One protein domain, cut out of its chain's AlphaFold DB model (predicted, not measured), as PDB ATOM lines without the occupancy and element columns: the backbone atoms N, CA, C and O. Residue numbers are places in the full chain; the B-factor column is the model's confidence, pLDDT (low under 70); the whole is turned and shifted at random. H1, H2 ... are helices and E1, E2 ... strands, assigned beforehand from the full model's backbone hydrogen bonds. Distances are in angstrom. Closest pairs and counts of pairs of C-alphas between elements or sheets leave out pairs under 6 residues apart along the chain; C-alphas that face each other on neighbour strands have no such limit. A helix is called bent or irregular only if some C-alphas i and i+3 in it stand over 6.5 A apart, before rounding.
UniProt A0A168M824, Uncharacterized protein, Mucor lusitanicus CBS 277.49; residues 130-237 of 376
ATOM      1  N   ASN A 130     -12.835 -15.013  18.493       81.12
ATOM      2  CA  ASN A 130     -13.579 -16.280  18.464       81.12
ATOM      3  C   ASN A 130     -12.953 -17.427  19.275       81.12
ATOM      4  O   ASN A 130     -13.320 -18.584  19.058       81.12
ATOM      5  N   SER A 131     -12.020 -17.143  20.185       82.50
ATOM      6  CA  SER A 131     -11.570 -18.134  21.168       82.50
ATOM      7  C   SER A 131     -12.644 -18.385  22.227       82.50
ATOM      8  O   SER A 131     -13.483 -17.520  22.505       82.50
ATOM      9  N   ILE A 132     -12.612 -19.587  22.807       85.50
ATOM     10  CA  ILE A 132     -13.396 -19.918  23.994       85.50
ATOM     11  C   ILE A 132     -12.440 -20.061  25.172       85.50
ATOM     12  O   ILE A 132     -11.468 -20.812  25.099       85.50
ATOM     13  N   ILE A 133     -12.731 -19.331  26.245       86.38
ATOM     14  CA  ILE A 133     -11.963 -19.357  27.488       86.38
ATOM     15  C   ILE A 133     -12.825 -19.991  28.569       86.38
ATOM     16  O   ILE A 133     -13.963 -19.564  28.789       86.38
ATOM     17  N   CYS A 134     -12.286 -21.008  29.234       85.56
ATOM     18  CA  CYS A 134     -13.012 -21.821  30.201       85.56
ATOM     19  C   CYS A 134     -12.514 -21.555  31.628       85.56
ATOM     20  O   CYS A 134     -11.324 -21.655  31.921       85.56
ATOM     21  N   PHE A 135     -13.451 -21.262  32.531       83.25
ATOM     22  CA  PHE A 135     -13.220 -21.154  33.971       83.25
ATOM     23  C   PHE A 135     -14.257 -21.993  34.712       83.25
ATOM     24  O   PHE A 135     -15.353 -21.505  34.980       83.25
ATOM     25  N   ASP A 136     -13.919 -23.223  35.088       86.12
ATOM     26  CA  ASP A 136     -14.832 -24.164  35.751       86.12
ATOM     27  C   ASP A 136     -16.215 -24.232  35.058       86.12
ATOM     28  O   ASP A 136     -16.360 -24.804  33.979       86.12
ATOM     29  N   ASN A 137     -17.238 -23.608  35.652       82.81
ATOM     30  CA  ASN A 137     -18.623 -23.548  35.177       82.81
ATOM     31  C   ASN A 137     -18.938 -22.360  34.241       82.81
ATOM     32  O   ASN A 137     -20.100 -22.168  33.862       82.81
ATOM     33  N   LEU A 138     -17.935 -21.557  33.885       86.69
ATOM     34  CA  LEU A 138     -18.043 -20.379  33.025       86.69
ATOM     35  C   LEU A 138     -17.289 -20.605  31.717       86.69
ATOM     36  O   LEU A 138     -16.161 -21.098  31.706       86.69
ATOM     37  N   ARG A 139     -17.892 -20.186  30.608       89.06
ATOM     38  CA  ARG A 139     -17.239 -20.157  29.296       89.06
ATOM     39  C   ARG A 139     -17.449 -18.803  28.643       89.06
ATOM     40  O   ARG A 139     -18.574 -18.302  28.610       89.06
ATOM     41  N   PHE A 140     -16.385 -18.243  28.088       88.88
ATOM     42  CA  PHE A 140     -16.393 -16.957  27.400       88.88
ATOM     43  C   PHE A 140     -16.079 -17.182  25.930       88.88
ATOM     44  O   PHE A 140     -14.990 -17.646  25.621       88.88
ATOM     45  N   LEU A 141     -17.004 -16.851  25.031       89.44
ATOM     46  CA  LEU A 141     -16.709 -16.716  23.607       89.44
ATOM     47  C   LEU A 141     -16.283 -15.273  23.352       89.44
ATOM     48  O   LEU A 141     -17.118 -14.370  23.409       89.44
ATOM     49  N   VAL A 142     -15.007 -15.061  23.059       89.38
ATOM     50  CA  VAL A 142     -14.451 -13.729  22.805       89.38
ATOM     51  C   VAL A 142     -14.769 -13.319  21.374       89.38
ATOM     52  O   VAL A 142     -14.420 -14.035  20.444       89.38
ATOM     53  N   THR A 143     -15.415 -12.176  21.160       88.56
ATOM     54  CA  THR A 143     -15.707 -11.655  19.809       88.56
ATOM     55  C   THR A 143     -14.963 -10.363  19.496       88.56
ATOM     56  O   THR A 143     -14.885  -9.988  18.332       88.56
ATOM     57  N   SER A 144     -14.432  -9.681  20.512       90.44
ATOM     58  CA  SER A 144     -13.627  -8.468  20.366       90.44
ATOM     59  C   SER A 144     -12.636  -8.357  21.517       90.44
ATOM     60  O   SER A 144     -12.964  -8.724  22.649       90.44
ATOM     61  N   ILE A 145     -11.455  -7.820  21.232       94.62
ATOM     62  CA  ILE A 145     -10.380  -7.601  22.201       94.62
ATOM     63  C   ILE A 145      -9.698  -6.258  21.942       94.62
ATOM     64  O   ILE A 145      -9.616  -5.841  20.788       94.62
ATOM     65  N   ASP A 146      -9.155  -5.668  22.999       93.62
ATOM     66  CA  ASP A 146      -8.188  -4.573  22.939       93.62
ATOM     67  C   ASP A 146      -6.833  -5.101  23.420       93.62
ATOM     68  O   ASP A 146      -6.770  -5.852  24.393       93.62
ATOM     69  N   GLY A 147      -5.752  -4.764  22.717       91.56
ATOM     70  CA  GLY A 147      -4.401  -5.214  23.051       91.56
ATOM     71  C   GLY A 147      -3.591  -4.128  23.758       91.56
ATOM     72  O   GLY A 147      -3.599  -2.978  23.328       91.56
ATOM     73  N   PHE A 148      -2.833  -4.516  24.778       90.06
ATOM     74  CA  PHE A 148      -1.921  -3.668  25.541       90.06
ATOM     75  C   PHE A 148      -0.550  -4.345  25.653       90.06
ATOM     76  O   PHE A 148      -0.462  -5.555  25.863       90.06
ATOM     77  N   ALA A 149       0.528  -3.573  25.516       86.75
ATOM     78  CA  ALA A 149       1.895  -4.052  25.698       86.75
ATOM     79  C   ALA A 149       2.500  -3.461  26.981       86.75
ATOM     80  O   ALA A 149       2.777  -2.268  27.066       86.75
ATOM     81  N   HIS A 150       2.751  -4.313  27.968       81.94
ATOM     82  CA  HIS A 150       3.381  -3.984  29.244       81.94
ATOM     83  C   HIS A 150       4.892  -4.201  29.163       81.94
ATOM     84  O   HIS A 150       5.449  -5.153  29.716       81.94
ATOM     85  N   ILE A 151       5.577  -3.322  28.434       74.44
ATOM     86  CA  ILE A 151       7.035  -3.372  28.296       74.44
ATOM     87  C   ILE A 151       7.659  -2.384  29.277       74.44
ATOM     88  O   ILE A 151       7.378  -1.185  29.267       74.44
ATOM     89  N   LYS A 152       8.532  -2.899  30.147       64.44
ATOM     90  CA  LYS A 152       9.227  -2.105  31.164       64.44
ATOM     91  C   LYS A 152      10.039  -0.990  30.487       64.44
ATOM     92  O   LYS A 152      10.959  -1.279  29.731       64.44
ATOM     93  N   GLY A 153       9.702   0.266  30.782       60.31
ATOM     94  CA  GLY A 153      10.343   1.453  30.199       60.31
ATOM     95  C   GLY A 153       9.632   2.054  28.979       60.31
ATOM     96  O   GLY A 153      10.058   3.110  28.526       60.31
ATOM     97  N   ALA A 154       8.558   1.427  28.486       54.12
ATOM     98  CA  ALA A 154       7.755   1.932  27.369       54.12
ATOM     99  C   ALA A 154       6.337   2.387  27.772       54.12
ATOM    100  O   ALA A 154       5.686   3.070  26.988       54.12
ATOM    101  N   ASP A 155       5.850   2.044  28.973       44.94
ATOM    102  CA  ASP A 155       4.451   2.285  29.360       44.94
ATOM    103  C   ASP A 155       4.280   3.270  30.541       44.94
ATOM    104  O   ASP A 155       4.963   3.174  31.564       44.94
ATOM    105  N   ASN A 156       3.338   4.210  30.372       46.25
ATOM    106  CA  ASN A 156       3.003   5.336  31.257       46.25
ATOM    107  C   ASN A 156       1.806   5.058  32.191       46.25
ATOM    108  O   ASN A 156       1.454   5.928  32.989       46.25
ATOM    109  N   CYS A 157       1.157   3.891  32.095       48.09
ATOM    110  CA  CYS A 157      -0.124   3.656  32.775       48.09
ATOM    111  C   CYS A 157      -0.215   2.369  33.615       48.09
ATOM    112  O   CYS A 157      -1.202   2.208  34.336       48.09
ATOM    113  N   SER A 158       0.777   1.471  33.591       46.16
ATOM    114  CA  SER A 158       0.741   0.228  34.376       46.16
ATOM    115  C   SER A 158       1.791   0.219  35.496       46.16
ATOM    116  O   SER A 158       2.997   0.105  35.286       46.16
ATOM    117  N   ASN A 159       1.328   0.349  36.742       42.56
ATOM    118  CA  ASN A 159       2.183   0.179  37.913       42.56
ATOM    119  C   ASN A 159       2.583  -1.304  38.060       42.56
ATOM    120  O   ASN A 159       1.784  -2.135  38.471       42.56
ATOM    121  N   GLN A 160       3.858  -1.594  37.792       45.94
ATOM    122  CA  GLN A 160       4.663  -2.653  38.427       45.94
ATOM    123  C   GLN A 160       4.282  -4.135  38.236       45.94
ATOM    124  O   GLN A 160       4.841  -4.987  38.930       45.94
ATOM    125  N   SER A 161       3.427  -4.510  37.293       48.50
ATOM    126  CA  SER A 161       3.159  -5.929  37.041       48.50
ATOM    127  C   SER A 161       4.226  -6.563  36.135       48.50
ATOM    128  O   SER A 161       4.116  -6.627  34.915       48.50
ATOM    129  N   THR A 162       5.302  -7.067  36.744       50.66
ATOM    130  CA  THR A 162       6.265  -7.960  36.081       50.66
ATOM    131  C   THR A 162       5.645  -9.344  35.886       50.66
ATOM    132  O   THR A 162       5.987 -10.288  36.603       50.66
ATOM    133  N   TRP A 163       4.730  -9.503  34.930       53.78
ATOM    134  CA  TRP A 163       4.326 -10.842  34.514       53.78
ATOM    135  C   TRP A 163       5.474 -11.412  33.675       53.78
ATOM    136  O   TRP A 163       5.572 -11.194  32.481       53.78
ATOM    137  N   ILE A 164       6.422 -12.107  34.297       54.44
ATOM    138  CA  ILE A 164       7.506 -12.786  33.570       54.44
ATOM    139  C   ILE A 164       7.105 -14.254  33.450       54.44
ATOM    140  O   ILE A 164       7.690 -15.132  34.073       54.44
ATOM    141  N   SER A 165       6.032 -14.523  32.706       57.12
ATOM    142  CA  SER A 165       5.650 -15.890  32.355       57.12
ATOM    143  C   SER A 165       5.656 -16.048  30.846       57.12
ATOM    144  O   SER A 165       5.064 -15.251  30.126       57.12
ATOM    145  N   LYS A 166       6.308 -17.107  30.359       64.31
ATOM    146  CA  LYS A 166       6.281 -17.480  28.937       64.31
ATOM    147  C   LYS A 166       4.944 -18.108  28.521       64.31
ATOM    148  O   LYS A 166       4.738 -18.350  27.333       64.31
ATOM    149  N   GLU A 167       4.059 -18.385  29.475       75.25
ATOM    150  CA  GLU A 167       2.795 -19.080  29.255       75.25
ATOM    151  C   GLU A 167       1.670 -18.122  28.848       75.25
ATOM    152  O   GLU A 167       1.639 -16.963  29.260       75.25
ATOM    153  N   VAL A 168       0.726 -18.639  28.058       81.06
ATOM    154  CA  VAL A 168      -0.546 -17.965  27.777       81.06
ATOM    155  C   VAL A 168      -1.544 -18.362  28.853       81.06
ATOM    156  O   VAL A 168      -1.749 -19.550  29.099       81.06
ATOM    157  N   PHE A 169      -2.175 -17.383  29.488       85.38
ATOM    158  CA  PHE A 169      -3.212 -17.625  30.487       85.38
ATOM    159  C   PHE A 169      -4.269 -16.527  30.431       85.38
ATOM    160  O   PHE A 169      -3.992 -15.417  29.992       85.38
ATOM    161  N   ALA A 170      -5.476 -16.829  30.888       90.06
ATOM    162  CA  ALA A 170      -6.537 -15.849  31.046       90.06
ATOM    163  C   ALA A 170      -6.820 -15.587  32.527       90.06
ATOM    164  O   ALA A 170      -6.704 -16.484  33.368       90.06
ATOM    165  N   VAL A 171      -7.195 -14.351  32.840       90.31
ATOM    166  CA  VAL A 171      -7.534 -13.889  34.185       90.31
ATOM    167  C   VAL A 171      -8.864 -13.154  34.142       90.31
ATOM    168  O   VAL A 171      -9.093 -12.324  33.267       90.31
ATOM    169  N   ILE A 172      -9.745 -13.458  35.093       91.75
ATOM    170  CA  ILE A 172     -10.893 -12.612  35.403       91.75
ATOM    171  C   ILE A 172     -10.460 -11.666  36.519       91.75
ATOM    172  O   ILE A 172     -10.235 -12.113  37.644       91.75
ATOM    173  N   HIS A 173     -10.355 -10.378  36.209       88.50
ATOM    174  CA  HIS A 173     -10.089  -9.327  37.182       88.50
ATOM    175  C   HIS A 173     -11.404  -8.815  37.755       88.50
ATOM    176  O   HIS A 173     -12.300  -8.419  37.009       88.50
ATOM    177  N   GLN A 174     -11.516  -8.777  39.078       88.19
ATOM    178  CA  GLN A 174     -12.589  -8.056  39.750       88.19
ATOM    179  C   GLN A 174     -12.144  -6.610  39.973       88.19
ATOM    180  O   GLN A 174     -11.146  -6.353  40.643       88.19
ATOM    181  N   LYS A 175     -12.899  -5.655  39.435       83.94
ATOM    182  CA  LYS A 175     -12.674  -4.223  39.632       83.94
ATOM    183  C   LYS A 175     -13.848  -3.598  40.371       83.94
ATOM    184  O   LYS A 175     -15.001  -3.988  40.190       83.94
ATOM    185  N   SER A 176     -13.542  -2.607  41.201       82.75
ATOM    186  CA  SER A 176     -14.524  -1.865  41.987       82.75
ATOM    187  C   SER A 176     -14.340  -0.373  41.740       82.75
ATOM    188  O   SER A 176     -13.310   0.188  42.100       82.75
ATOM    189  N   GLU A 177     -15.339   0.287  41.155       81.69
ATOM    190  CA  GLU A 177     -15.335   1.738  40.942       81.69
ATOM    191  C   GLU A 177     -16.649   2.342  41.449       81.69
ATOM    192  O   GLU A 177     -17.733   1.874  41.103       81.69
ATOM    193  N   LYS A 178     -16.572   3.390  42.285       86.00
ATOM    194  CA  LYS A 178     -17.747   4.119  42.818       86.00
ATOM    195  C   LYS A 178     -18.812   3.191  43.435       86.00
ATOM    196  O   LYS A 178     -20.003   3.341  43.180       86.00
ATOM    197  N   GLY A 179     -18.373   2.194  44.207       83.00
ATOM    198  CA  GLY A 179     -19.256   1.210  44.849       83.00
ATOM    199  C   GLY A 179     -19.846   0.155  43.905       83.00
ATOM    200  O   GLY A 179     -20.643  -0.673  44.337       83.00
ATOM    201  N   ASN A 180     -19.461   0.151  42.626       78.81
ATOM    202  CA  ASN A 180     -19.869  -0.858  41.661       78.81
ATOM    203  C   ASN A 180     -18.743  -1.854  41.392       78.81
ATOM    204  O   ASN A 180     -17.691  -1.476  40.892       78.81
ATOM    205  N   THR A 181     -19.019  -3.137  41.620       80.12
ATOM    206  CA  THR A 181     -18.168  -4.244  41.171       80.12
ATOM    207  C   THR A 181     -18.449  -4.583  39.709       80.12
ATOM    208  O   THR A 181     -19.612  -4.743  39.320       80.12
ATOM    209  N   PHE A 182     -17.408  -4.717  38.902       85.12
ATOM    210  CA  PHE A 182     -17.448  -5.258  37.549       85.12
ATOM    211  C   PHE A 182     -16.277  -6.216  37.355       85.12
ATOM    212  O   PHE A 182     -15.351  -6.254  38.160       85.12
ATOM    213  N   TYR A 183     -16.351  -7.021  36.304       89.50
ATOM    214  CA  TYR A 183     -15.332  -8.013  36.004       89.50
ATOM    215  C   TYR A 183     -14.749  -7.733  34.633       89.50
ATOM    216  O   TYR A 183     -15.467  -7.276  33.751       89.50
ATOM    217  N   GLU A 184     -13.477  -8.021  34.445       93.12
ATOM    218  CA  GLU A 184     -12.790  -7.899  33.166       93.12
ATOM    219  C   GLU A 184     -12.102  -9.222  32.853       93.12
ATOM    220  O   GLU A 184     -11.621  -9.889  33.764       93.12
ATOM    221  N   LEU A 185     -12.095  -9.627  31.586       93.88
ATOM    222  CA  LEU A 185     -11.413 -10.839  31.146       93.88
ATOM    223  C   LEU A 185     -10.182 -10.449  30.341       93.88
ATOM    224  O   LEU A 185     -10.319  -9.937  29.232       93.88
ATOM    225  N   SER A 186      -9.010 -10.748  30.877       93.69
ATOM    226  CA  SER A 186      -7.724 -10.469  30.246       93.69
ATOM    227  C   SER A 186      -7.047 -11.768  29.830       93.69
ATOM    228  O   SER A 186      -7.096 -12.762  30.550       93.69
ATOM    229  N   ILE A 187      -6.412 -11.776  28.663       91.88
ATOM    230  CA  ILE A 187      -5.610 -12.885  28.146       91.88
ATOM    231  C   ILE A 187      -4.171 -12.396  28.091       91.88
ATOM    232  O   ILE A 187      -3.838 -11.526  27.290       91.88
ATOM    233  N   ILE A 188      -3.317 -12.946  28.943       88.50
ATOM    234  CA  ILE A 188      -1.913 -12.572  29.038       88.50
ATOM    235  C   ILE A 188      -1.089 -13.528  28.181       88.50
ATOM    236  O   ILE A 188      -1.173 -14.749  28.331       88.50
ATOM    237  N   VAL A 189      -0.284 -12.967  27.283       83.50
ATOM    238  CA  VAL A 189       0.570 -13.682  26.336       83.50
ATOM    239  C   VAL A 189       2.011 -13.236  26.540       83.50
ATOM    240  O   VAL A 189       2.315 -12.045  26.528       83.50
ATOM    241  N   HIS A 190       2.904 -14.205  26.758       78.50
ATOM    242  CA  HIS A 190       4.335 -13.972  27.003       78.50
ATOM    243  C   HIS A 190       4.638 -13.015  28.167       78.50
ATOM    244  O   HIS A 190       5.747 -12.493  28.267       78.50
ATOM    245  N   GLY A 191       3.656 -12.773  29.041       77.50
ATOM    246  CA  GLY A 191       3.810 -11.939  30.224       77.50
ATOM    247  C   GLY A 191       3.942 -10.431  29.958       77.50
ATOM    248  O   GLY A 191       3.838  -9.622  30.869       77.50
ATOM    249  N   CYS A 192       4.113 -10.000  28.716       82.62
ATOM    250  CA  CYS A 192       4.203  -8.579  28.384       82.62
ATOM    251  C   CYS A 192       3.078  -8.099  27.472       82.62
ATOM    252  O   CYS A 192       3.003  -6.906  27.218       82.62
ATOM    253  N   ILE A 193       2.208  -8.983  26.983       86.38
ATOM    254  CA  ILE A 193       1.080  -8.603  26.131       86.38
ATOM    255  C   ILE A 193      -0.214  -9.004  26.832       86.38
ATOM    256  O   ILE A 193      -0.409 -10.175  27.154       86.38
ATOM    257  N   GLU A 194      -1.097  -8.041  27.056       91.12
ATOM    258  CA  GLU A 194      -2.438  -8.246  27.589       91.12
ATOM    259  C   GLU A 194      -3.469  -8.016  26.482       91.12
ATOM    260  O   GLU A 194      -3.457  -6.990  25.812       91.12
ATOM    261  N   PHE A 195      -4.389  -8.960  26.295       92.06
ATOM    262  CA  PHE A 195      -5.579  -8.770  25.472       92.06
ATOM    263  C   PHE A 195      -6.814  -8.747  26.360       92.06
ATOM    264  O   PHE A 195      -7.225  -9.777  26.896       92.06
ATOM    265  N   LEU A 196      -7.423  -7.578  26.489       95.19
ATOM    266  CA  LEU A 196      -8.652  -7.369  27.234       95.19
ATOM    267  C   LEU A 196      -9.849  -7.716  26.352       95.19
ATOM    268  O   LEU A 196     -10.048  -7.108  25.304       95.19
ATOM    269  N   ALA A 197     -10.681  -8.666  26.764       93.81
ATOM    270  CA  ALA A 197     -11.918  -8.968  26.062       93.81
ATOM    271  C   ALA A 197     -12.926  -7.827  26.255       93.81
ATOM    272  O   ALA A 197     -13.429  -7.598  27.354       93.81
ATOM    273  N   VAL A 198     -13.261  -7.143  25.160       94.62
ATOM    274  CA  VAL A 198     -14.207  -6.011  25.138       94.62
ATOM    275  C   VAL A 198     -15.524  -6.348  24.445       94.62
ATOM    276  O   VAL A 198     -16.400  -5.501  24.277       94.62
ATOM    277  N   GLY A 199     -15.700  -7.594  24.022       89.94
ATOM    278  CA  GLY A 199     -16.972  -8.075  23.510       89.94
ATOM    279  C   GLY A 199     -17.003  -9.587  23.427       89.94
ATOM    280  O   GLY A 199     -15.987 -10.226  23.137       89.94
ATOM    281  N   GLY A 200     -18.176 -10.165  23.661       91.56
ATOM    282  CA  GLY A 200     -18.336 -11.606  23.575       91.56
ATOM    283  C   GLY A 200     -19.648 -12.132  24.127       91.56
ATOM    284  O   GLY A 200     -20.589 -11.385  24.408       91.56
ATOM    285  N   LEU A 201     -19.693 -13.452  24.289       88.38
ATOM    286  CA  LEU A 201     -20.774 -14.171  24.952       88.38
ATOM    287  C   LEU A 201     -20.241 -14.886  26.188       88.38
ATOM    288  O   LEU A 201     -19.124 -15.396  26.191       88.38
ATOM    289  N   ILE A 202     -21.075 -14.970  27.213       89.38
ATOM    290  CA  ILE A 202     -20.806 -15.676  28.458       89.38
ATOM    291  C   ILE A 202     -21.858 -16.752  28.600       89.38
ATOM    292  O   ILE A 202     -23.064 -16.491  28.536       89.38
ATOM    293  N   ILE A 203     -21.377 -17.966  28.797       86.88
ATOM    294  CA  ILE A 203     -22.186 -19.146  29.015       86.88
ATOM    295  C   ILE A 203     -21.888 -19.596  30.436       86.88
ATOM    296  O   ILE A 203     -20.763 -19.983  30.750       86.88
ATOM    297  N   MET A 204     -22.899 -19.522  31.293       86.69
ATOM    298  CA  MET A 204     -22.846 -20.084  32.639       86.69
ATOM    299  C   MET A 204     -23.750 -21.307  32.660       86.69
ATOM    300  O   MET A 204     -24.819 -21.306  32.043       86.69
ATOM    301  N   GLN A 205     -23.324 -22.363  33.346       79.50
ATOM    302  CA  GLN A 205     -24.119 -23.580  33.445       79.50
ATOM    303  C   GLN A 205     -25.530 -23.268  33.979       79.50
ATOM    304  O   GLN A 205     -25.686 -22.566  34.977       79.50
ATOM    305  N   ASN A 206     -26.558 -23.791  33.303       81.19
ATOM    306  CA  ASN A 206     -27.980 -23.600  33.631       81.19
ATOM    307  C   ASN A 206     -28.496 -22.151  33.558       81.19
ATOM    308  O   ASN A 206     -29.561 -21.859  34.093       81.19
ATOM    309  N   GLN A 207     -27.779 -21.247  32.889       82.81
ATOM    310  CA  GLN A 207     -28.225 -19.873  32.666       82.81
ATOM    311  C   GLN A 207     -28.341 -19.575  31.166       82.81
ATOM    312  O   GLN A 207     -27.634 -20.179  30.353       82.81
ATOM    313  N   PRO A 208     -29.210 -18.629  30.771       80.06
ATOM    314  CA  PRO A 208     -29.210 -18.102  29.415       80.06
ATOM    315  C   PRO A 208     -27.832 -17.554  29.024       80.06
ATOM    316  O   PRO A 208     -27.084 -17.038  29.859       80.06
ATOM    317  N   VAL A 209     -27.509 -17.631  27.734       81.19
ATOM    318  CA  VAL A 209     -26.299 -17.005  27.189       81.19
ATOM    319  C   VAL A 209     -26.435 -15.490  27.303       81.19
ATOM    320  O   VAL A 209     -27.430 -14.921  26.857       81.19
ATOM    321  N   ASN A 210     -25.427 -14.836  27.876       84.06
ATOM    322  CA  ASN A 210     -25.404 -13.386  28.039       84.06
ATOM    323  C   ASN A 210     -24.331 -12.772  27.144       84.06
ATOM    324  O   ASN A 210     -23.190 -13.220  27.157       84.06
ATOM    325  N   ALA A 211     -24.674 -11.733  26.388       86.25
ATOM    326  CA  ALA A 211     -23.683 -10.955  25.654       86.25
ATOM    327  C   ALA A 211     -23.064  -9.882  26.560       86.25
ATOM    328  O   ALA A 211     -23.753  -9.315  27.411       86.25
ATOM    329  N   PHE A 212     -21.790  -9.568  26.344       86.38
ATOM    330  CA  PHE A 212     -21.138  -8.401  26.929       86.38
ATOM    331  C   PHE A 212     -20.510  -7.537  25.835       86.38
ATOM    332  O   PHE A 212     -20.121  -8.031  24.774       86.38
ATOM    333  N   LEU A 213     -20.470  -6.234  26.099       85.12
ATOM    334  CA  LEU A 213     -19.872  -5.214  25.249       85.12
ATOM    335  C   LEU A 213     -19.176  -4.196  26.159       85.12
ATOM    336  O   LEU A 213     -19.776  -3.740  27.134       85.12
ATOM    337  N   GLY A 214     -17.935  -3.853  25.829       87.31
ATOM    338  CA  GLY A 214     -16.985  -3.190  26.719       87.31
ATOM    339  C   GLY A 214     -16.218  -4.186  27.597       87.31
ATOM    340  O   GLY A 214     -16.565  -5.365  27.664       87.31
ATOM    341  N   SER A 215     -15.181  -3.702  28.286       81.44
ATOM    342  CA  SER A 215     -14.355  -4.522  29.187       81.44
ATOM    343  C   SER A 215     -15.137  -5.057  30.391       81.44
ATOM    344  O   SER A 215     -14.833  -6.121  30.917       81.44
ATOM    345  N   SER A 216     -16.183  -4.335  30.810       81.75
ATOM    346  CA  SER A 216     -16.983  -4.646  31.994       81.75
ATOM    347  C   SER A 216     -18.021  -5.750  31.760       81.75
ATOM    348  O   SER A 216     -19.111  -5.538  31.222       81.75
ATOM    349  N   ILE A 217     -17.732  -6.924  32.300       80.56
ATOM    350  CA  ILE A 217     -18.573  -8.110  32.315       80.56
ATOM    351  C   ILE A 217     -19.521  -8.069  33.526       80.56
ATOM    352  O   ILE A 217     -19.149  -8.342  34.666       80.56
ATOM    353  N   LYS A 218     -20.789  -7.722  33.284       72.12
ATOM    354  CA  LYS A 218     -21.827  -7.577  34.329       72.12
ATOM    355  C   LYS A 218     -22.509  -8.874  34.816       72.12
ATOM    356  O   LYS A 218     -22.819  -8.930  36.006       72.12
ATOM    357  N   PRO A 219     -22.755  -9.912  33.984       61.03
ATOM    358  CA  PRO A 219     -23.524 -11.098  34.395       61.03
ATOM    359  C   PRO A 219     -22.931 -11.894  35.567       61.03
ATOM    360  O   PRO A 219     -23.649 -12.649  36.217       61.03
ATOM    361  N   LEU A 220     -21.643 -11.709  35.863       62.12
ATOM    362  CA  LEU A 220     -20.940 -12.443  36.914       62.12
ATOM    363  C   LEU A 220     -21.332 -12.013  38.336       62.12
ATOM    364  O   LEU A 220     -21.136 -12.792  39.263       62.12
ATOM    365  N   ARG A 221     -21.966 -10.841  38.529       57.22
ATOM    366  CA  ARG A 221     -22.507 -10.448  39.850       57.22
ATOM    367  C   ARG A 221     -23.531 -11.449  40.388       57.22
ATOM    368  O   ARG A 221     -23.563 -11.691  41.586       57.22
ATOM    369  N   ASN A 222     -24.344 -12.036  39.510       54.53
ATOM    370  CA  ASN A 222     -25.390 -12.982  39.905       54.53
ATOM    371  C   ASN A 222     -24.855 -14.403  40.092       54.53
ATOM    372  O   ASN A 222     -25.584 -15.272  40.565       54.53
ATOM    373  N   ALA A 223     -23.610 -14.660  39.687       55.22
ATOM    374  CA  ALA A 223     -23.043 -15.989  39.766       55.22
ATOM    375  C   ALA A 223     -22.664 -16.376  41.204       55.22
ATOM    376  O   ALA A 223     -22.446 -17.554  41.415       55.22
ATOM    377  N   ASN A 224     -22.600 -15.455  42.186       50.88
ATOM    378  CA  ASN A 224     -22.096 -15.707  43.558       50.88
ATOM    379  C   ASN A 224     -20.705 -16.386  43.611       50.88
ATOM    380  O   ASN A 224     -20.333 -16.949  44.634       50.88
ATOM    381  N   VAL A 225     -19.954 -16.405  42.503       52.84
ATOM    382  CA  VAL A 225     -18.897 -17.411  42.267       52.84
ATOM    383  C   VAL A 225     -17.484 -16.829  42.236       52.84
ATOM    384  O   VAL A 225     -16.527 -17.596  42.213       52.84
ATOM    385  N   ILE A 226     -17.304 -15.505  42.236       56.06
ATOM    386  CA  ILE A 226     -15.965 -14.925  42.081       56.06
ATOM    387  C   ILE A 226     -15.765 -13.776  43.065       56.06
ATOM    388  O   ILE A 226     -16.117 -12.641  42.766       56.06
ATOM    389  N   ASP A 227     -15.167 -14.092  44.210       57.97
ATOM    390  CA  ASP A 227     -14.422 -13.111  44.993       57.97
ATOM    391  C   ASP A 227     -12.941 -13.216  44.591       57.97
ATOM    392  O   ASP A 227     -12.330 -14.279  44.718       57.97
ATOM    393  N   GLY A 228     -12.366 -12.118  44.101       65.44
ATOM    394  CA  GLY A 228     -10.949 -12.016  43.742       65.44
ATOM    395  C   GLY A 228     -10.611 -12.361  42.287       65.44
ATOM    396  O   GLY A 228     -11.480 -12.542  41.434       65.44
ATOM    397  N   GLU A 229      -9.313 -12.395  41.982       76.69
ATOM    398  CA  GLU A 229      -8.817 -12.730  40.644       76.69
ATOM    399  C   GLU A 229      -8.843 -14.242  40.408       76.69
ATOM    400  O   GLU A 229      -8.345 -15.021  41.224       76.69
ATOM    401  N   LYS A 230      -9.379 -14.670  39.261       77.19
ATOM    402  CA  LYS A 230      -9.387 -16.083  38.862       77.19
ATOM    403  C   LYS A 230      -8.528 -16.286  37.628       77.19
ATOM    404  O   LYS A 230      -8.752 -15.621  36.625       77.19
ATOM    405  N   ARG A 231      -7.592 -17.234  37.676       81.12
ATOM    406  CA  ARG A 231      -6.661 -17.539  36.581       81.12
ATOM    407  C   ARG A 231      -6.941 -18.915  35.980       81.12
ATOM    408  O   ARG A 231      -7.217 -19.860  36.710       81.12
ATOM    409  N   THR A 232      -6.831 -19.030  34.661       76.38
ATOM    410  CA  THR A 232      -6.881 -20.298  33.923       76.38
ATOM    411  C   THR A 232      -5.815 -20.307  32.834       76.38
ATOM    412  O   THR A 232      -5.547 -19.285  32.207       76.38
ATOM    413  N   THR A 233      -5.194 -21.455  32.590       77.25
ATOM    414  CA  THR A 233      -4.330 -21.684  31.419       77.25
ATOM    415  C   THR A 233      -5.102 -22.325  30.265       77.25
ATOM    416  O   THR A 233      -4.549 -22.511  29.183       77.25
ATOM    417  N   ASP A 234      -6.381 -22.655  30.475       72.25
ATOM    418  CA  ASP A 234      -7.259 -23.237  29.461       72.25
ATOM    419  C   ASP A 234      -7.801 -22.149  28.521       72.25
ATOM    420  O   ASP A 234      -8.934 -21.666  28.625       72.25
ATOM    421  N   VAL A 235      -6.918 -21.716  27.620       62.00
ATOM    422  CA  VAL A 235      -7.210 -20.773  26.539       62.00
ATOM    423  C   VAL A 235      -7.143 -21.532  25.218       62.00
ATOM    424  O   VAL A 235      -6.064 -21.788  24.677       62.00
ATOM    425  N   THR A 236      -8.304 -21.890  24.670       62.25
ATOM    426  CA  THR A 236      -8.374 -22.645  23.415       62.25
ATOM    427  C   THR A 236      -8.440 -21.691  22.216       62.25
ATOM    428  O   THR A 236      -9.438 -20.997  22.006       62.25
ATOM    429  N   THR A 237      -7.370 -21.646  21.412       50.09
ATOM    430  CA  THR A 237      -7.240 -20.780  20.219       50.09
ATOM    431  C   THR A 237      -7.389 -21.560  18.909       50.09
ATOM    432  O   THR A 237      -7.120 -22.759  18.852       50.09
TER     433      THR A 237
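AT A GLANCE: This is residues 130 to 237 of the 376 residues of an uncharacterized protein of Mucor lusitanicus CBS 277.49 (UniProt A0A168M824). A twisted sheet of seven strands wraps round into a small, irregular barrel, nearly closed where E1 comes near E7 and where residues 132 to 133 of E1 pair antiparallel with residues 235 to 236. The long strands E2 and E5 bend sharply, E6 adds a short strip beside E5, and the small helix H1 sits at the side near E4 and E6. The 108 printed residues hold, in chain order, E1 E2 E3 E4 E5 E6 H1 E7, and the class is mostly strand. The sheet is branched at E5, and its neighbour pairs are antiparallel. The whole is compact, with a radius of gyration of the C-alphas of 13.9 A and spans of 45 by 35 by 22 A.

IN THESE COORDINATES: Find C-alpha 132 at (-13.396, -19.918, 23.994); there E1 begins and runs to residue 135. E2, residues 138 to 149, measures 26.8 A and bends by 83 degrees at residue 143. Look next for E3, residues 169 to 177, 25.1 A, and E4, residues 180 to 189, 28.6 A. E5 starts at C-alpha 193, (1.080, -8.603, 26.131), runs to residue 204 over 27.3 A and bends by 77 degrees at residue 199. E6 is residues 210 to 213, H1 residues 219 to 223, and E7 residues 230 to 232, ending at C-alpha 232, (-6.881, -20.298, 33.923).

HOW THE PARTS SIT: E1 and E2 form a hairpin, with N 133 and O 140 at 2.9 A. On the other side of E2 lies E5, with N 141 and O 201 at 2.8 A. E4, beside residues 193 to 197 of E5, and E6, beside residues 198 to 202, lie on the side of E5 away from E2; see N 187 and O 195 at 2.8 A, and N 202 and O 210 at 2.7 A. E3 pairs with E4, N 173 and O 184 at 2.8 A, and with E7, N 170 and O 232 at 2.8 A. E3 E4 E5 E6 are a meander, each strand the antiparallel neighbour of the one before; E2 E3 E4 E5 are a Greek key, three of them a meander and the first the antiparallel neighbour of the fourth. The closest C-alphas of E1 and E7, Phe 135 and Thr 232, are 6.4 A apart. H1 is on the sheet at a height of 5.8 A, over none of its strands; its one O i to N i+4 pair is out of range, while 2 of 2 O i to N i+3 pairs are within hydrogen-bond range.

THE WHOLE: The farthest C-alphas, Gly 153 and Asn 206, are 45.9 A apart. The printed part has no cut; its one long link is E2 to E3, residues 150 to 168. Confidence is under 70 at residues 152 to 166, 219 to 228 and 235 to 237.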